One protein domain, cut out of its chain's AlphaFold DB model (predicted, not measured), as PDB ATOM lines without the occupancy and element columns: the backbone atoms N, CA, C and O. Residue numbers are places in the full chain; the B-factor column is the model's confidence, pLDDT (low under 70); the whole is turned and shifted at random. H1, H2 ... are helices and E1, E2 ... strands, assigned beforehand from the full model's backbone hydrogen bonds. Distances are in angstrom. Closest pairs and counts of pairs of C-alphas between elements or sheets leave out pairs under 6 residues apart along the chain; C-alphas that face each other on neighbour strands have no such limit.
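AT A GLANCE: This is residues 111 to 242 of the 405 residues of the protein "Putative D-Ala-D-Ala carboxypeptidase 3 (S13) family" of Prochlorococcus marinus (strain AS9601) (UniProt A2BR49). A strongly twisted sheet of five strands has two helices, H1 and H3, over one face, while the long unnamed stretch of residues 157 to 184 loops out past one end of this body. The short helix H2 follows that loop, and H4 only grazes the sheet between E4 and E5 in the chain. The printed part has 132 residues, with four named helices and five named strands in the order E1 E2 H1 E3 H2 H3 E4 H4 E5. The sheet is mixed, in the order E4 E3 E2 E1 E5, and the class is mixed, helices and strands. The whole is compact, with a radius of gyration of the C-alphas of 15.1 A, and spans 46 by 30 by 28 A.

HOW THE PARTS SIT: Begin at E1, residues 111 to 118, which forms an antiparallel hairpin with E2, residues 121 to 125; find N 116 and O 123 at 2.8 A. On the other side of E1 is the edge strand E5, residues 232 to 241, antiparallel to E1, with N 115 and O 235 at 2.8 A; E5 bends by 65 degrees at residue 235. E3, residues 149 to 156, is parallel to E2, with N 153 and O 122 at 2.8 A. The other edge strand E4, residues 214 to 221, is parallel to E3, with N 152 and O 216 at 2.8 A. Look for H1, residues 134 to 141, over E1 at a height over the sheet of 8.5 A, where the C-alphas of Leu 115 and Leu 140 are its closest to E1, at 6.0 A. H3, residues 195 to 209, is on the same face at a height over the sheet of 9.1 A, over E4 and only just over E3, on which 3 of its C-alphas fall; its closest C-alphas to E4 are those of Lys 203 and Ile 217, 6.5 A apart. E2, H1, E3 and E3, H2 H3, E4 are strand-helix-strand units, two parallel neighbour strands with helices between, each with a right-handed crossover; H2 is residues 185 to 188, not on the sheet. In H1 and H3 every O i to N i+4 pair is within hydrogen-bond range, H2 is too short for one, and H4, residues 222 to 227, has 0 of 2 but 2 of 3 O i to N i+3 pairs.

IN THESE COORDINATES: Find C-alpha 111 at (21.564, -23.088, -0.376), where E1 begins; it runs 22.0 A to C-alpha 118. E3 measures 22.1 A and E4 22.2 A. H3 starts at C-alpha 195, (31.170, -37.661, -7.286), and runs 21.0 A. E5 runs 24.3 A to C-alpha 241 at (23.114, -15.608, -0.616).

THE WHOLE: The C-alphas of Gly 166 and Asn 212 are the two farthest apart, at 47.8 A. The printed part has no cut, and the link from E3 to H2 is long, with 28 residues. The mean pLDDT of the printed part is 94.9, and residue 229 is under 70.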
ATOM      1  N   LEU A 111      21.547 -21.639  -0.236       98.19
ATOM      2  CA  LEU A 111      21.564 -23.088  -0.376       98.19
ATOM      3  C   LEU A 111      22.302 -23.679   0.826       98.19
ATOM      4  O   LEU A 111      23.147 -23.029   1.445       98.19
ATOM      5  N   LYS A 112      21.938 -24.901   1.192       97.50
ATOM      6  CA  LYS A 112      22.464 -25.580   2.370       97.50
ATOM      7  C   LYS A 112      23.039 -26.933   1.979       97.50
ATOM      8  O   LYS A 112      22.348 -27.737   1.357       97.50
ATOM      9  N   THR A 113      24.249 -27.211   2.448       98.38
ATOM     10  CA  THR A 113      24.835 -28.554   2.430       98.38
ATOM     11  C   THR A 113      24.927 -29.047   3.864       98.38
ATOM     12  O   THR A 113      25.322 -28.309   4.765       98.38
ATOM     13  N   SER A 114      24.472 -30.267   4.124       97.62
ATOM     14  CA  SER A 114      24.250 -30.758   5.483       97.62
ATOM     15  C   SER A 114      24.773 -32.169   5.664       97.62
ATOM     16  O   SER A 114      24.620 -33.030   4.798       97.62
ATOM     17  N   LEU A 115      25.362 -32.401   6.833       98.19
ATOM     18  CA  LEU A 115      25.671 -33.727   7.329       98.19
ATOM     19  C   LEU A 115      24.558 -34.152   8.282       98.19
ATOM     20  O   LEU A 115      24.319 -33.523   9.316       98.19
ATOM     21  N   PHE A 116      23.904 -35.250   7.942       97.00
ATOM     22  CA  PHE A 116      22.891 -35.885   8.760       97.00
ATOM     23  C   PHE A 116      23.414 -37.180   9.367       97.00
ATOM     24  O   PHE A 116      24.318 -37.828   8.836       97.00
ATOM     25  N   LYS A 117      22.799 -37.577  10.477       95.50
ATOM     26  CA  LYS A 117      23.011 -38.860  11.131       95.50
ATOM     27  C   LYS A 117      21.679 -39.585  11.278       95.50
ATOM     28  O   LYS A 117      20.714 -39.007  11.778       95.50
ATOM     29  N   ASN A 118      21.648 -40.855  10.888       94.00
ATOM     30  CA  ASN A 118      20.548 -41.772  11.166       94.00
ATOM     31  C   ASN A 118      21.116 -43.020  11.843       94.00
ATOM     32  O   ASN A 118      21.905 -43.750  11.244       94.00
ATOM     33  N   LYS A 119      20.741 -43.256  13.106       90.25
ATOM     34  CA  LYS A 119      21.352 -44.292  13.958       90.25
ATOM     35  C   LYS A 119      22.881 -44.142  13.977       90.25
ATOM     36  O   LYS A 119      23.380 -43.195  14.581       90.25
ATOM     37  N   ASN A 120      23.611 -45.038  13.314       90.50
ATOM     38  CA  ASN A 120      25.073 -45.027  13.228       90.50
ATOM     39  C   ASN A 120      25.608 -44.585  11.859       90.50
ATOM     40  O   ASN A 120      26.822 -44.456  11.710       90.50
ATOM     41  N   ASP A 121      24.724 -44.309  10.903       95.50
ATOM     42  CA  ASP A 121      25.085 -43.989   9.528       95.50
ATOM     43  C   ASP A 121      25.057 -42.474   9.303       95.50
ATOM     44  O   ASP A 121      24.215 -41.751   9.851       95.50
ATOM     45  N   TYR A 122      25.983 -41.998   8.476       97.62
ATOM     46  CA  TYR A 122      26.114 -40.593   8.105       97.62
ATOM     47  C   TYR A 122      25.616 -40.366   6.681       97.62
ATOM     48  O   TYR A 122      25.785 -41.231   5.824       97.62
ATOM     49  N   TYR A 123      25.016 -39.203   6.430       97.94
ATOM     50  CA  TYR A 123      24.477 -38.822   5.127       97.94
ATOM     51  C   TYR A 123      24.884 -37.389   4.806       97.94
ATOM     52  O   TYR A 123      24.449 -36.456   5.478       97.94
ATOM     53  N   LEU A 124      25.719 -37.215   3.791       98.00
ATOM     54  CA  LEU A 124      26.068 -35.911   3.245       98.00
ATOM     55  C   LEU A 124      25.072 -35.572   2.142       98.00
ATOM     56  O   LEU A 124      24.956 -36.324   1.181       98.00
ATOM     57  N   HIS A 125      24.353 -34.467   2.292       96.31
ATOM     58  CA  HIS A 125      23.291 -34.066   1.377       96.31
ATOM     59  C   HIS A 125      23.446 -32.586   1.033       96.31
ATOM     60  O   HIS A 125      23.424 -31.732   1.922       96.31
ATOM     61  N   GLY A 126      23.633 -32.300  -0.252       96.88
ATOM     62  CA  GLY A 126      23.769 -30.944  -0.769       96.88
ATOM     63  C   GLY A 126      22.514 -30.452  -1.478       96.88
ATOM     64  O   GLY A 126      21.606 -31.213  -1.800       96.88
ATOM     65  N   GLN A 127      22.479 -29.146  -1.721       97.12
ATOM     66  CA  GLN A 127      21.449 -28.478  -2.519       97.12
ATOM     67  C   GLN A 127      22.026 -27.918  -3.828       97.12
ATOM     68  O   GLN A 127      21.476 -26.977  -4.386       97.12
ATOM     69  N   GLY A 128      23.139 -28.461  -4.322       97.19
ATOM     70  CA  GLY A 128      23.810 -27.994  -5.537       97.19
ATOM     71  C   GLY A 128      24.431 -26.610  -5.367       97.19
ATOM     72  O   GLY A 128      24.292 -25.759  -6.244       97.19
ATOM     73  N   ASP A 129      25.042 -26.349  -4.215       97.81
ATOM     74  CA  ASP A 129      25.778 -25.112  -3.971       97.81
ATOM     75  C   ASP A 129      26.976 -25.009  -4.938       97.81
ATOM     76  O   ASP A 129      27.842 -25.881  -4.890       97.81
ATOM     77  N   PRO A 130      27.032 -24.001  -5.834       96.31
ATOM     78  CA  PRO A 130      28.147 -23.857  -6.769       96.31
ATOM     79  C   PRO A 130      29.460 -23.446  -6.089       96.31
ATOM     80  O   PRO A 130      30.513 -23.652  -6.687       96.31
ATOM     81  N   ASP A 131      29.402 -22.887  -4.876       95.06
ATOM     82  CA  ASP A 131      30.572 -22.408  -4.132       95.06
ATOM     83  C   ASP A 131      31.151 -23.495  -3.199       95.06
ATOM     84  O   ASP A 131      32.163 -23.270  -2.536       95.06
ATOM     85  N   LEU A 132      30.513 -24.673  -3.129       97.50
ATOM     86  CA  LEU A 132      30.925 -25.768  -2.251       97.50
ATOM     87  C   LEU A 132      32.319 -26.270  -2.634       97.50
ATOM     88  O   LEU A 132      32.535 -26.713  -3.758       97.50
ATOM     89  N   ASN A 133      33.248 -26.281  -1.683       96.94
ATOM     90  CA  ASN A 133      34.622 -26.734  -1.907       96.94
ATOM     91  C   ASN A 133      35.056 -27.811  -0.894       96.94
ATOM     92  O   ASN A 133      34.325 -28.159   0.038       96.94
ATOM     93  N   TYR A 134      36.268 -28.351  -1.060       97.06
ATOM     94  CA  TYR A 134      36.792 -29.397  -0.176       97.06
ATOM     95  C   TYR A 134      36.979 -28.947   1.282       97.06
ATOM     96  O   TYR A 134      36.848 -29.782   2.178       97.06
ATOM     97  N   GLU A 135      37.224 -27.663   1.557       97.88
ATOM     98  CA  GLU A 135      37.301 -27.152   2.934       97.88
ATOM     99  C   GLU A 135      35.939 -27.253   3.626       97.88
ATOM    100  O   GLU A 135      35.849 -27.747   4.751       97.88
ATOM    101  N   ASN A 136      34.860 -26.901   2.922       98.25
ATOM    102  CA  ASN A 136      33.503 -27.087   3.428       98.25
ATOM    103  C   ASN A 136      33.178 -28.572   3.649       98.25
ATOM    104  O   ASN A 136      32.534 -28.933   4.636       98.25
ATOM    105  N   ILE A 137      33.639 -29.460   2.757       98.31
ATOM    106  CA  ILE A 137      33.487 -30.908   2.954       98.31
ATOM    107  C   ILE A 137      34.198 -31.350   4.235       98.31
ATOM    108  O   ILE A 137      33.595 -32.068   5.032       98.31
ATOM    109  N   ILE A 138      35.440 -30.907   4.462       98.50
ATOM    110  CA  ILE A 138      36.202 -31.195   5.687       98.50
ATOM    111  C   ILE A 138      35.449 -30.694   6.922       98.50
ATOM    112  O   ILE A 138      35.288 -31.454   7.879       98.50
ATOM    113  N   GLU A 139      34.952 -29.456   6.898       98.19
ATOM    114  CA  GLU A 139      34.168 -28.866   7.986       98.19
ATOM    115  C   GLU A 139      32.970 -29.754   8.349       98.19
ATOM    116  O   GLU A 139      32.778 -30.115   9.515       98.19
ATOM    117  N   LEU A 140      32.209 -30.197   7.347       98.31
ATOM    118  CA  LEU A 140      31.070 -31.089   7.537       98.31
ATOM    119  C   LEU A 140      31.498 -32.428   8.143       98.31
ATOM    120  O   LEU A 140      31.023 -32.794   9.223       98.31
ATOM    121  N   ILE A 141      32.411 -33.149   7.487       97.69
ATOM    122  CA  ILE A 141      32.789 -34.517   7.879       97.69
ATOM    123  C   ILE A 141      33.665 -34.569   9.136       97.69
ATOM    124  O   ILE A 141      33.812 -35.634   9.738       97.69
ATOM    125  N   SER A 142      34.188 -33.432   9.603       97.38
ATOM    126  CA  SER A 142      34.888 -33.337  10.888       97.38
ATOM    127  C   SER A 142      34.010 -33.777  12.074       97.38
ATOM    128  O   SER A 142      34.539 -34.272  13.070       97.38
ATOM    129  N   ASN A 143      32.682 -33.689  11.938       96.12
ATOM    130  CA  ASN A 143      31.703 -34.090  12.952       96.12
ATOM    131  C   ASN A 143      31.400 -35.601  12.970       96.12
ATOM    132  O   ASN A 143      30.666 -36.077  13.842       96.12
ATOM    133  N   VAL A 144      31.961 -36.374  12.032       97.44
ATOM    134  CA  VAL A 144      31.923 -37.840  12.095       97.44
ATOM    135  C   VAL A 144      32.706 -38.293  13.329       97.44
ATOM    136  O   VAL A 144      33.841 -37.871  13.541       97.44
ATOM    137  N   LYS A 145      32.084 -39.143  14.152       96.25
ATOM    138  CA  LYS A 145      32.683 -39.718  15.366       96.25
ATOM    139  C   LYS A 145      33.248 -41.110  15.095       96.25
ATOM    140  O   LYS A 145      32.669 -41.848  14.296       96.25
ATOM    141  N   GLU A 146      34.317 -41.461  15.807       95.50
ATOM    142  CA  GLU A 146      34.939 -42.786  15.735       95.50
ATOM    143  C   GLU A 146      33.941 -43.895  16.098       95.50
ATOM    144  O   GLU A 146      33.152 -43.767  17.039       95.50
ATOM    145  N   ASN A 147      33.968 -44.985  15.330       95.75
ATOM    146  CA  ASN A 147      33.204 -46.201  15.585       95.75
ATOM    147  C   ASN A 147      33.861 -47.371  14.839       95.75
ATOM    148  O   ASN A 147      34.411 -47.169  13.763       95.75
ATOM    149  N   LYS A 148      33.735 -48.609  15.336       96.31
ATOM    150  CA  LYS A 148      34.305 -49.812  14.692       96.31
ATOM    151  C   LYS A 148      33.947 -49.913  13.205       96.31
ATOM    152  O   LYS A 148      34.762 -50.361  12.400       96.31
ATOM    153  N   ILE A 149      32.722 -49.517  12.857       97.50
ATOM    154  CA  ILE A 149      32.228 -49.429  11.483       97.50
ATOM    155  C   ILE A 149      31.649 -48.029  11.276       97.50
ATOM    156  O   ILE A 149      30.787 -47.594  12.040       97.50
ATOM    157  N   ILE A 150      32.108 -47.346  10.228       97.94
ATOM    158  CA  ILE A 150      31.593 -46.049   9.790       97.94
ATOM    159  C   ILE A 150      30.985 -46.235   8.402       97.94
ATOM    160  O   ILE A 150      31.706 -46.423   7.419       97.94
ATOM    161  N   ASN A 151      29.657 -46.159   8.329       97.88
ATOM    162  CA  ASN A 151      28.928 -46.091   7.069       97.88
ATOM    163  C   ASN A 151      28.645 -44.627   6.743       97.88
ATOM    164  O   ASN A 151      27.967 -43.926   7.498       97.88
ATOM    165  N   PHE A 152      29.161 -44.169   5.613       98.38
ATOM    166  CA  PHE A 152      28.971 -42.816   5.126       98.38
ATOM    167  C   PHE A 152      28.290 -42.859   3.762       98.38
ATOM    168  O   PHE A 152      28.730 -43.555   2.849       98.38
ATOM    169  N   ASN A 153      27.216 -42.101   3.618       97.88
ATOM    170  CA  ASN A 153      26.388 -42.076   2.428       97.88
ATOM    171  C   ASN A 153      26.459 -40.682   1.808       97.88
ATOM    172  O   ASN A 153      26.143 -39.685   2.451       97.88
ATOM    173  N   ILE A 154      26.880 -40.612   0.554       97.75
ATOM    174  CA  ILE A 154      26.802 -39.411  -0.271       97.75
ATOM    175  C   ILE A 154      25.432 -39.447  -0.937       97.75
ATOM    176  O   ILE A 154      25.173 -40.337  -1.743       97.75
ATOM    177  N   VAL A 155      24.539 -38.546  -0.536       96.75
ATOM    178  CA  VAL A 155      23.179 -38.471  -1.071       96.75
ATOM    179  C   VAL A 155      23.226 -37.755  -2.411       96.75
ATOM    180  O   VAL A 155      23.670 -36.613  -2.464       96.75
ATOM    181  N   GLU A 156      22.767 -38.415  -3.472       96.44
ATOM    182  CA  GLU A 156      22.814 -37.866  -4.826       96.44
ATOM    183  C   GLU A 156      21.630 -38.341  -5.682       96.44
ATOM    184  O   GLU A 156      21.010 -39.372  -5.403       96.44
ATOM    185  N   ILE A 157      21.291 -37.563  -6.711       95.81
ATOM    186  CA  ILE A 157      20.266 -37.903  -7.707       95.81
ATOM    187  C   ILE A 157      20.741 -39.019  -8.656       95.81
ATOM    188  O   ILE A 157      21.938 -39.291  -8.764       95.81
ATOM    189  N   ASP A 158      19.816 -39.639  -9.399       95.06
ATOM    190  CA  ASP A 158      20.176 -40.563 -10.489       95.06
ATOM    191  C   ASP A 158      21.086 -39.845 -11.508       95.06
ATOM    192  O   ASP A 158      20.759 -38.765 -12.009       95.06
ATOM    193  N   SER A 159      22.223 -40.458 -11.853       94.62
ATOM    194  CA  SER A 159      23.205 -39.899 -12.790       94.62
ATOM    195  C   SER A 159      22.641 -39.623 -14.187       94.62
ATOM    196  O   SER A 159      23.147 -38.753 -14.900       94.62
ATOM    197  N   LYS A 160      21.540 -40.281 -14.574       95.31
ATOM    198  CA  LYS A 160      20.790 -39.980 -15.807       95.31
ATOM    199  C   LYS A 160      20.193 -38.571 -15.811       95.31
ATOM    200  O   LYS A 160      19.871 -38.054 -16.880       95.31
ATOM    201  N   LEU A 161      20.032 -37.956 -14.640       96.25
ATOM    202  CA  LEU A 161      19.440 -36.631 -14.462       96.25
ATOM    203  C   LEU A 161      20.474 -35.507 -14.348       96.25
ATOM    204  O   LEU A 161      20.068 -34.343 -14.327       96.25
ATOM    205  N   TYR A 162      21.774 -35.823 -14.330       96.50
ATOM    206  CA  TYR A 162      22.849 -34.829 -14.215       96.50
ATOM    207  C   TYR A 162      22.814 -33.786 -15.332       96.50
ATOM    208  O   TYR A 162      23.202 -32.644 -15.118       96.50
ATOM    209  N   TRP A 163      22.324 -34.143 -16.518       97.12
ATOM    210  CA  TRP A 163      22.189 -33.202 -17.623       97.12
ATOM    211  C   TRP A 163      20.728 -33.058 -18.048       97.12
ATOM    212  O   TRP A 163      20.086 -34.063 -18.368       97.12
ATOM    213  N   PRO A 164      20.200 -31.822 -18.118       96.56
ATOM    214  CA  PRO A 164      18.910 -31.562 -18.736       96.56
ATOM    215  C   PRO A 164      18.852 -32.048 -20.191       96.56
ATOM    216  O   PRO A 164      19.853 -32.140 -20.909       96.56
ATOM    217  N   ASN A 165      17.642 -32.341 -20.663       94.12
ATOM    218  CA  ASN A 165      17.450 -32.852 -22.014       94.12
ATOM    219  C   ASN A 165      17.813 -31.792 -23.070       94.12
ATOM    220  O   ASN A 165      17.339 -30.657 -23.019       94.12
ATOM    221  N   GLY A 166      18.587 -32.185 -24.083       94.38
ATOM    222  CA  GLY A 166      18.964 -31.343 -25.223       94.38
ATOM    223  C   GLY A 166      20.318 -30.641 -25.089       94.38
ATOM    224  O   GLY A 166      20.668 -29.872 -25.984       94.38
ATOM    225  N   TRP A 167      21.073 -30.920 -24.023       96.81
ATOM    226  CA  TRP A 167      22.506 -30.620 -23.939       96.81
ATOM    227  C   TRP A 167      23.278 -31.609 -24.815       96.81
ATOM    228  O   TRP A 167      23.049 -32.821 -24.736       96.81
ATOM    229  N   THR A 168      24.167 -31.116 -25.679       94.88
ATOM    230  CA  THR A 168      24.893 -31.982 -26.618       94.88
ATOM    231  C   THR A 168      26.074 -32.672 -25.939       94.88
ATOM    232  O   THR A 168      26.574 -32.212 -24.918       94.88
ATOM    233  N   ASN A 169      26.567 -33.772 -26.517       94.06
ATOM    234  CA  ASN A 169      27.765 -34.441 -25.995       94.06
ATOM    235  C   ASN A 169      29.015 -33.555 -26.066       94.06
ATOM    236  O   ASN A 169      29.922 -33.731 -25.265       94.06
ATOM    237  N   ILE A 170      29.051 -32.603 -27.003       92.69
ATOM    238  CA  ILE A 170      30.133 -31.623 -27.105       92.69
ATOM    239  C   ILE A 170      30.058 -30.653 -25.927       92.69
ATOM    240  O   ILE A 170      31.071 -30.443 -25.270       92.69
ATOM    241  N   ASP A 171      28.867 -30.121 -25.626       92.38
ATOM    242  CA  ASP A 171      28.676 -29.169 -24.524       92.38
ATOM    243  C   ASP A 171      29.150 -29.761 -23.187       92.38
ATOM    244  O   ASP A 171      29.841 -29.087 -22.431       92.38
ATOM    245  N   LYS A 172      28.855 -31.046 -22.936       93.38
ATOM    246  CA  LYS A 172      29.222 -31.770 -21.701       93.38
ATOM    247  C   LYS A 172      30.729 -31.866 -21.433       93.38
ATOM    248  O   LYS A 172      31.119 -32.208 -20.323       93.38
ATOM    249  N   ASN A 173      31.568 -31.597 -22.434       91.75
ATOM    250  CA  ASN A 173      33.025 -31.631 -22.290       91.75
ATOM    251  C   ASN A 173      33.619 -30.295 -21.817       91.75
ATOM    252  O   ASN A 173      34.831 -30.209 -21.621       91.75
ATOM    253  N   TYR A 174      32.795 -29.255 -21.669       93.19
ATOM    254  CA  TYR A 174      33.213 -27.926 -21.233       93.19
ATOM    255  C   TYR A 174      32.605 -27.577 -19.873       93.19
ATOM    256  O   TYR A 174      31.536 -28.067 -19.524       93.19
ATOM    257  N   GLU A 175      33.237 -26.646 -19.159       93.88
ATOM    258  CA  GLU A 175      32.785 -26.123 -17.858       93.88
ATOM    259  C   GLU A 175      31.326 -25.633 -17.875       93.88
ATOM    260  O   GLU A 175      30.531 -25.937 -16.991       93.88
ATOM    261  N   TYR A 176      30.908 -24.926 -18.929       94.62
ATOM    262  CA  TYR A 176      29.520 -24.466 -19.038       94.62
ATOM    263  C   TYR A 176      28.513 -25.623 -19.200       94.62
ATOM    264  O   TYR A 176      27.307 -25.400 -19.080       94.62
ATOM    265  N   GLY A 177      28.983 -26.829 -19.521       95.94
ATOM    266  CA  GLY A 177      28.199 -28.049 -19.668       95.94
ATOM    267  C   GLY A 177      28.440 -29.075 -18.559       95.94
ATOM    268  O   GLY A 177      28.059 -30.234 -18.736       95.94
ATOM    269  N   SER A 178      29.046 -28.678 -17.435       95.81
ATOM    270  CA  SER A 178      29.296 -29.551 -16.285       95.81
ATOM    271  C   SER A 178      28.026 -30.240 -15.755       95.81
ATOM    272  O   SER A 178      26.922 -29.696 -15.882       95.81
ATOM    273  N   PRO A 179      28.147 -31.452 -15.177       96.56
ATOM    274  CA  PRO A 179      27.008 -32.183 -14.623       96.56
ATOM    275  C   PRO A 179      26.359 -31.415 -13.470       96.56
ATOM    276  O   PRO A 179      27.048 -30.899 -12.592       96.56
ATOM    277  N   ILE A 180      25.028 -31.394 -13.443       97.25
ATOM    278  CA  ILE A 180      24.217 -30.768 -12.397       97.25
ATOM    279  C   ILE A 180      23.978 -31.776 -11.270       97.25
ATOM    280  O   ILE A 180      23.009 -32.538 -11.300       97.25
ATOM    281  N   THR A 181      24.871 -31.782 -10.283       96.12
ATOM    282  CA  THR A 181      24.807 -32.650  -9.097       96.12
ATOM    283  C   THR A 181      24.372 -31.866  -7.858       96.12
ATOM    284  O   THR A 181      24.514 -30.642  -7.794       96.12
ATOM    285  N   SER A 182      23.807 -32.558  -6.866       95.25
ATOM    286  CA  SER A 182      23.420 -31.938  -5.592       95.25
ATOM    287  C   SER A 182      24.626 -31.685  -4.679       95.25
ATOM    288  O   SER A 182      24.597 -30.769  -3.855       95.25
ATOM    289  N   LEU A 183      25.714 -32.435  -4.863       95.75
ATOM    290  CA  LEU A 183      27.028 -32.167  -4.286       95.75
ATOM    291  C   LEU A 183      28.009 -31.891  -5.424       95.75
ATOM    292  O   LEU A 183      28.518 -32.822  -6.048       95.75
ATOM    293  N   ALA A 184      28.225 -30.614  -5.725       93.62
ATOM    294  CA  ALA A 184      29.117 -30.185  -6.792       93.62
ATOM    295  C   ALA A 184      30.300 -29.432  -6.203       93.62
ATOM    296  O   ALA A 184      30.112 -28.365  -5.623       93.62
ATOM    297  N   ILE A 185      31.499 -29.991  -6.339       95.81
ATOM    298  CA  ILE A 185      32.707 -29.312  -5.881       95.81
ATOM    299  C   ILE A 185      33.054 -28.250  -6.916       95.81
ATOM    300  O   ILE A 185      33.272 -28.567  -8.084       95.81
ATOM    301  N   GLU A 186      33.007 -26.987  -6.501       94.31
ATOM    302  CA  GLU A 186      33.256 -25.814  -7.342       94.31
ATOM    303  C   GLU A 186      32.423 -25.853  -8.634       94.31
ATOM    304  O   GLU A 186      32.908 -25.622  -9.745       94.31
ATOM    305  N   SER A 187      31.137 -26.203  -8.492       95.25
ATOM    306  CA  SER A 187      30.166 -26.387  -9.585       95.25
ATOM    307  C   SER A 187      30.537 -27.448 -10.633       95.25
ATOM    308  O   SER A 187      30.000 -27.450 -11.743       95.25
ATOM    309  N   ASN A 188      31.429 -28.375 -10.273       94.56
ATOM    310  CA  ASN A 188      32.005 -29.385 -11.158       94.56
ATOM    311  C   ASN A 188      32.684 -28.763 -12.390       94.56
ATOM    312  O   ASN A 188      32.677 -29.371 -13.465       94.56
ATOM    313  N   HIS A 189      33.229 -27.541 -12.286       89.75
ATOM    314  CA  HIS A 189      33.904 -26.898 -13.420       89.75
ATOM    315  C   HIS A 189      35.093 -27.739 -13.905       89.75
ATOM    316  O   HIS A 189      35.400 -27.796 -15.098       89.75
ATOM    317  N   ASN A 190      35.741 -28.434 -12.970       87.94
ATOM    318  CA  ASN A 190      36.823 -29.353 -13.234       87.94
ATOM    319  C   ASN A 190      36.253 -30.758 -13.438       87.94
ATOM    320  O   ASN A 190      35.664 -31.350 -12.537       87.94
ATOM    321  N   LYS A 191      36.491 -31.334 -14.618       81.75
ATOM    322  CA  LYS A 191      36.029 -32.689 -14.963       81.75
ATOM    323  C   LYS A 191      36.565 -33.792 -14.038       81.75
ATOM    324  O   LYS A 191      36.063 -34.910 -14.095       81.75
ATOM    325  N   TYR A 192      37.615 -33.510 -13.264       82.94
ATOM    326  CA  TYR A 192      38.198 -34.449 -12.306       82.94
ATOM    327  C   TYR A 192      37.540 -34.392 -10.923       82.94
ATOM    328  O   TYR A 192      37.742 -35.314 -10.141       82.94
ATOM    329  N   ASP A 193      36.735 -33.367 -10.635       83.44
ATOM    330  CA  ASP A 193      36.035 -33.190  -9.359       83.44
ATOM    331  C   ASP A 193      34.614 -33.766  -9.420       83.44
ATOM    332  O   ASP A 193      33.620 -33.106  -9.130       83.44
ATOM    333  N   ASP A 194      34.512 -35.031  -9.834       88.69
ATOM    334  CA  ASP A 194      33.238 -35.742  -9.884       88.69
ATOM    335  C   ASP A 194      32.853 -36.372  -8.529       88.69
ATOM    336  O   ASP A 194      33.577 -36.341  -7.527       88.69
ATOM    337  N   ILE A 195      31.680 -37.008  -8.497       91.88
ATOM    338  CA  ILE A 195      31.170 -37.661  -7.286       91.88
ATOM    339  C   ILE A 195      32.089 -38.792  -6.780       91.88
ATOM    340  O   ILE A 195      32.103 -39.100  -5.584       91.88
ATOM    341  N   TYR A 196      32.876 -39.418  -7.662       92.81
ATOM    342  CA  TYR A 196      33.822 -40.471  -7.298       92.81
ATOM    343  C   TYR A 196      35.105 -39.890  -6.703       92.81
ATOM    344  O   TYR A 196      35.640 -40.464  -5.748       92.81
ATOM    345  N   ALA A 197      35.568 -38.741  -7.196       94.75
ATOM    346  CA  ALA A 197      36.640 -37.973  -6.579       94.75
ATOM    347  C   ALA A 197      36.249 -37.538  -5.161       94.75
ATOM    348  O   ALA A 197      36.973 -37.852  -4.210       94.75
ATOM    349  N   LEU A 198      35.047 -36.974  -4.982       95.94
ATOM    350  CA  LEU A 198      34.515 -36.631  -3.659       95.94
ATOM    351  C   LEU A 198      34.437 -37.858  -2.735       95.94
ATOM    352  O   LEU A 198      34.863 -37.815  -1.578       95.94
ATOM    353  N   LYS A 199      33.950 -38.993  -3.250       97.06
ATOM    354  CA  LYS A 199      33.919 -40.267  -2.518       97.06
ATOM    355  C   LYS A 199      35.307 -40.702  -2.045       97.06
ATOM    356  O   LYS A 199      35.456 -41.111  -0.890       97.06
ATOM    357  N   ASN A 200      36.312 -40.642  -2.916       97.44
ATOM    358  CA  ASN A 200      37.685 -41.021  -2.588       97.44
ATOM    359  C   ASN A 200      38.310 -40.060  -1.573       97.44
ATOM    360  O   ASN A 200      38.943 -40.514  -0.618       97.44
ATOM    361  N   PHE A 201      38.068 -38.758  -1.728       97.88
ATOM    362  CA  PHE A 201      38.497 -37.733  -0.786       97.88
ATOM    363  C   PHE A 201      37.963 -38.007   0.628       97.88
ATOM    364  O   PHE A 201      38.746 -38.152   1.568       97.88
ATOM    365  N   ILE A 202      36.643 -38.186   0.772       98.31
ATOM    366  CA  ILE A 202      36.003 -38.468   2.068       98.31
ATOM    367  C   ILE A 202      36.537 -39.775   2.664       98.31
ATOM    368  O   ILE A 202      36.844 -39.838   3.857       98.31
ATOM    369  N   LYS A 203      36.696 -40.823   1.841       98.38
ATOM    370  CA  LYS A 203      37.254 -42.110   2.283       98.38
ATOM    371  C   LYS A 203      38.654 -41.943   2.869       98.38
ATOM    372  O   LYS A 203      38.930 -42.501   3.929       98.38
ATOM    373  N   ASN A 204      39.524 -41.205   2.185       98.38
ATOM    374  CA  ASN A 204      40.903 -40.988   2.615       98.38
ATOM    375  C   ASN A 204      40.960 -40.134   3.885       98.38
ATOM    376  O   ASN A 204      41.644 -40.512   4.835       98.38
ATOM    377  N   TYR A 205      40.178 -39.053   3.946       98.50
ATOM    378  CA  TYR A 205      40.078 -38.212   5.140       98.50
ATOM    379  C   TYR A 205      39.657 -39.025   6.372       98.50
ATOM    380  O   TYR A 205      40.329 -38.993   7.403       98.50
ATOM    381  N   LEU A 206      38.574 -39.807   6.265       98.25
ATOM    382  CA  LEU A 206      38.072 -40.600   7.388       98.25
ATOM    383  C   LEU A 206      39.040 -41.719   7.788       98.25
ATOM    384  O   LEU A 206      39.172 -41.986   8.978       98.25
ATOM    385  N   LYS A 207      39.738 -42.350   6.832       98.00
ATOM    386  CA  LYS A 207      40.747 -43.385   7.124       98.00
ATOM    387  C   LYS A 207      41.927 -42.828   7.903       98.00
ATOM    388  O   LYS A 207      42.364 -43.458   8.858       98.00
ATOM    389  N   ASN A 208      42.403 -41.648   7.516       98.00
ATOM    390  CA  ASN A 208      43.490 -40.977   8.219       98.00
ATOM    391  C   ASN A 208      43.056 -40.551   9.625       98.00
ATOM    392  O   ASN A 208      43.825 -40.673  10.573       98.00
ATOM    393  N   LYS A 209      41.809 -40.086   9.770       97.88
ATOM    394  CA  LYS A 209      41.257 -39.667  11.061       97.88
ATOM    395  C   LYS A 209      40.968 -40.840  12.007       97.88
ATOM    396  O   LYS A 209      41.132 -40.691  13.212       97.88
ATOM    397  N   PHE A 210      40.537 -41.987  11.476       97.81
ATOM    398  CA  PHE A 210      40.108 -43.159  12.247       97.81
ATOM    399  C   PHE A 210      40.749 -44.457  11.713       97.81
ATOM    400  O   PHE A 210      40.054 -45.291  11.120       97.81
ATOM    401  N   PRO A 211      42.061 -44.676  11.928       97.00
ATOM    402  CA  PRO A 211      42.806 -45.784  11.314       97.00
ATOM    403  C   PRO A 211      42.310 -47.180  11.729       97.00
ATOM    404  O   PRO A 211      42.438 -48.131  10.962       97.00
ATOM    405  N   ASN A 212      41.693 -47.302  12.909       97.31
ATOM    406  CA  ASN A 212      41.165 -48.568  13.436       97.31
ATOM    407  C   ASN A 212      39.717 -48.866  12.999       97.31
ATOM    408  O   ASN A 212      39.170 -49.920  13.328       97.31
ATOM    409  N   SER A 213      39.073 -47.941  12.284       97.62
ATOM    410  CA  SER A 213      37.671 -48.057  11.875       97.62
ATOM    411  C   SER A 213      37.540 -48.657  10.473       97.62
ATOM    412  O   SER A 213      38.259 -48.285   9.545       97.62
ATOM    413  N   LYS A 214      36.563 -49.548  10.265       97.75
ATOM    414  CA  LYS A 214      36.175 -49.997   8.916       97.75
ATOM    415  C   LYS A 214      35.270 -48.947   8.274       97.75
ATOM    416  O   LYS A 214      34.169 -48.707   8.763       97.75
ATOM    417  N   ILE A 215      35.725 -48.332   7.182       98.19
ATOM    418  CA  ILE A 215      35.030 -47.210   6.531       98.19
ATOM    419  C   ILE A 215      34.414 -47.642   5.200       98.19
ATOM    420  O   ILE A 215      35.126 -48.050   4.275       98.19
ATOM    421  N   TYR A 216      33.098 -47.471   5.093       98.00
ATOM    422  CA  TYR A 216      32.309 -47.705   3.889       98.00
ATOM    423  C   TYR A 216      31.730 -46.381   3.394       98.00
ATOM    424  O   TYR A 216      31.038 -45.695   4.142       98.00
ATOM    425  N   ILE A 217      32.010 -46.028   2.135       98.00
ATOM    426  CA  ILE A 217      31.418 -44.856   1.477       98.00
ATOM    427  C   ILE A 217      30.503 -45.330   0.345       98.00
ATOM    428  O   ILE A 217      30.972 -45.969  -0.605       98.00
ATOM    429  N   ASN A 218      29.223 -44.983   0.425       97.12
ATOM    430  CA  ASN A 218      28.192 -45.360  -0.538       97.12
ATOM    431  C   ASN A 218      27.624 -44.123  -1.234       97.12
ATOM    432  O   ASN A 218      27.602 -43.043  -0.650       97.12
ATOM    433  N   ILE A 219      27.145 -44.293  -2.466       96.12
ATOM    434  CA  ILE A 219      26.276 -43.306  -3.111       96.12
ATOM    435  C   ILE A 219      24.848 -43.750  -2.810       96.12
ATOM    436  O   ILE A 219      24.482 -44.894  -3.086       96.12
ATOM    437  N   PHE A 220      24.081 -42.873  -2.179       95.56
ATOM    438  CA  PHE A 220      22.726 -43.135  -1.730       95.56
ATOM    439  C   PHE A 220      21.753 -42.303  -2.554       95.56
ATOM    440  O   PHE A 220      21.890 -41.090  -2.662       95.56
ATOM    441  N   ASP A 221      20.761 -42.977  -3.117       94.00
ATOM    442  CA  ASP A 221      19.741 -42.359  -3.954       94.00
ATOM    443  C   ASP A 221      18.894 -41.362  -3.151       94.00
ATOM    444  O   ASP A 221      18.271 -41.717  -2.144       94.00
ATOM    445  N   SER A 222      18.879 -40.109  -3.607       92.56
ATOM    446  CA  SER A 222      18.178 -39.012  -2.943       92.56
ATOM    447  C   SER A 222      16.676 -39.259  -2.767       92.56
ATOM    448  O   SER A 222      16.116 -38.829  -1.756       92.56
ATOM    449  N   GLU A 223      16.020 -40.012  -3.656       89.94
ATOM    450  CA  GLU A 223      14.594 -40.340  -3.516       89.94
ATOM    451  C   GLU A 223      14.320 -41.209  -2.289       89.94
ATOM    452  O   GLU A 223      13.259 -41.128  -1.666       89.94
ATOM    453  N   LYS A 224      15.310 -42.007  -1.879       88.44
ATOM    454  CA  LYS A 224      15.180 -42.914  -0.738       88.44
ATOM    455  C   LYS A 224      15.349 -42.214   0.605       88.44
ATOM    456  O   LYS A 224      15.111 -42.834   1.640       88.44
ATOM    457  N   THR A 225      15.722 -40.931   0.613       83.94
ATOM    458  CA  THR A 225      15.861 -40.151   1.855       83.94
ATOM    459  C   THR A 225      14.542 -40.031   2.611       83.94
ATOM    460  O   THR A 225      14.551 -40.005   3.839       83.94
ATOM    461  N   PHE A 226      13.407 -40.058   1.905       81.12
ATOM    462  CA  PHE A 226      12.073 -40.049   2.508       81.12
ATOM    463  C   PHE A 226      11.820 -41.246   3.443       81.12
ATOM    464  O   PHE A 226      11.088 -41.116   4.419       81.12
ATOM    465  N   TYR A 227      12.456 -42.397   3.194       79.12
ATOM    466  CA  TYR A 227      12.309 -43.600   4.026       79.12
ATOM    467  C   TYR A 227      13.200 -43.592   5.282       79.12
ATOM    468  O   TYR A 227      13.156 -44.527   6.085       79.12
ATOM    469  N   LEU A 228      14.042 -42.570   5.465       79.88
ATOM    470  CA  LEU A 228      14.953 -42.477   6.602       79.88
ATOM    471  C   LEU A 228      14.229 -41.905   7.834       79.88
ATOM    472  O   LEU A 228      14.065 -40.697   7.982       79.88
ATOM    473  N   ASN A 229      13.865 -42.779   8.775       69.56
ATOM    474  CA  ASN A 229      13.339 -42.378  10.088       69.56
ATOM    475  C   ASN A 229      14.451 -41.761  10.962       69.56
ATOM    476  O   ASN A 229      15.572 -42.259  10.948       69.56
ATOM    477  N   ASN A 230      14.152 -40.739  11.776       73.56
ATOM    478  CA  ASN A 230      15.105 -40.088  12.702       73.56
ATOM    479  C   ASN A 230      16.366 -39.494  12.038       73.56
ATOM    480  O   ASN A 230      17.484 -39.623  12.544       73.56
ATOM    481  N   PHE A 231      16.179 -38.810  10.912       86.75
ATOM    482  CA  PHE A 231      17.224 -38.103  10.174       86.75
ATOM    483  C   PHE A 231      17.625 -36.791  10.882       86.75
ATOM    484  O   PHE A 231      16.976 -35.758  10.714       86.75
ATOM    485  N   LYS A 232      18.672 -36.820  11.721       93.31
ATOM    486  CA  LYS A 232      19.113 -35.650  12.504       93.31
ATOM    487  C   LYS A 232      20.229 -34.892  11.789       93.31
ATOM    488  O   LYS A 232      21.290 -35.459  11.551       93.31
ATOM    489  N   GLU A 233      20.025 -33.605  11.513       95.81
ATOM    490  CA  GLU A 233      21.088 -32.699  11.051       95.81
ATOM    491  C   GLU A 233      22.107 -32.495  12.183       95.81
ATOM    492  O   GLU A 233      21.732 -32.100  13.290       95.81
ATOM    493  N   ILE A 234      23.378 -32.815  11.930       96.88
ATOM    494  CA  ILE A 234      24.462 -32.697  12.919       96.88
ATOM    495  C   ILE A 234      25.494 -31.632  12.550       96.88
ATOM    496  O   ILE A 234      26.148 -31.116  13.447       96.88
ATOM    497  N   ASN A 235      25.630 -31.292  11.265       97.81
ATOM    498  CA  ASN A 235      26.407 -30.142  10.818       97.81
ATOM    499  C   ASN A 235      25.856 -29.592   9.492       97.81
ATOM    500  O   ASN A 235      25.169 -30.315   8.764       97.81
ATOM    501  N   LYS A 236      26.154 -28.331   9.170       98.06
ATOM    502  CA  LYS A 236      25.764 -27.690   7.910       98.06
ATOM    503  C   LYS A 236      26.680 -26.531   7.544       98.06
ATOM    504  O   LYS A 236      27.188 -25.846   8.422       98.06
ATOM    505  N   VAL A 237      26.755 -26.270   6.250       98.44
ATOM    506  CA  VAL A 237      27.371 -25.086   5.650       98.44
ATOM    507  C   VAL A 237      26.359 -24.429   4.712       98.44
ATOM    508  O   VAL A 237      25.426 -25.084   4.229       98.44
ATOM    509  N   TYR A 238      26.523 -23.130   4.489       98.19
ATOM    510  CA  TYR A 238      25.638 -22.334   3.647       98.19
ATOM    511  C   TYR A 238      26.413 -21.737   2.477       98.19
ATOM    512  O   TYR A 238      27.526 -21.251   2.667       98.19
ATOM    513  N   SER A 239      25.778 -21.714   1.308       98.25
ATOM    514  CA  SER A 239      26.288 -21.016   0.127       98.25
ATOM    515  C   SER A 239      26.356 -19.509   0.353       98.25
ATOM    516  O   SER A 239      25.795 -18.978   1.319       98.25
ATOM    517  N   THR A 240      26.886 -18.767  -0.619       97.75
ATOM    518  CA  THR A 240      26.586 -17.331  -0.709       97.75
ATOM    519  C   THR A 240      25.071 -17.078  -0.880       97.75
ATOM    520  O   THR A 240      24.327 -17.980  -1.288       97.75
ATOM    521  N   PRO A 241      24.549 -15.884  -0.528       98.44
ATOM    522  CA  PRO A 241      23.114 -15.608  -0.616       98.44
ATOM    523  C   PRO A 241      22.544 -15.761  -2.033       98.44
ATOM    524  O   PRO A 241      23.234 -15.503  -3.019       98.44
ATOM    525  N   ILE A 242      21.249 -16.077  -2.149       98.44
ATOM    526  CA  ILE A 242      20.537 -16.245  -3.430       98.44
ATOM    527  C   ILE A 242      20.749 -15.048  -4.366       98.44
ATOM    528  O   ILE A 242      20.901 -15.242  -5.569       98.44
TER     529      ILE A 242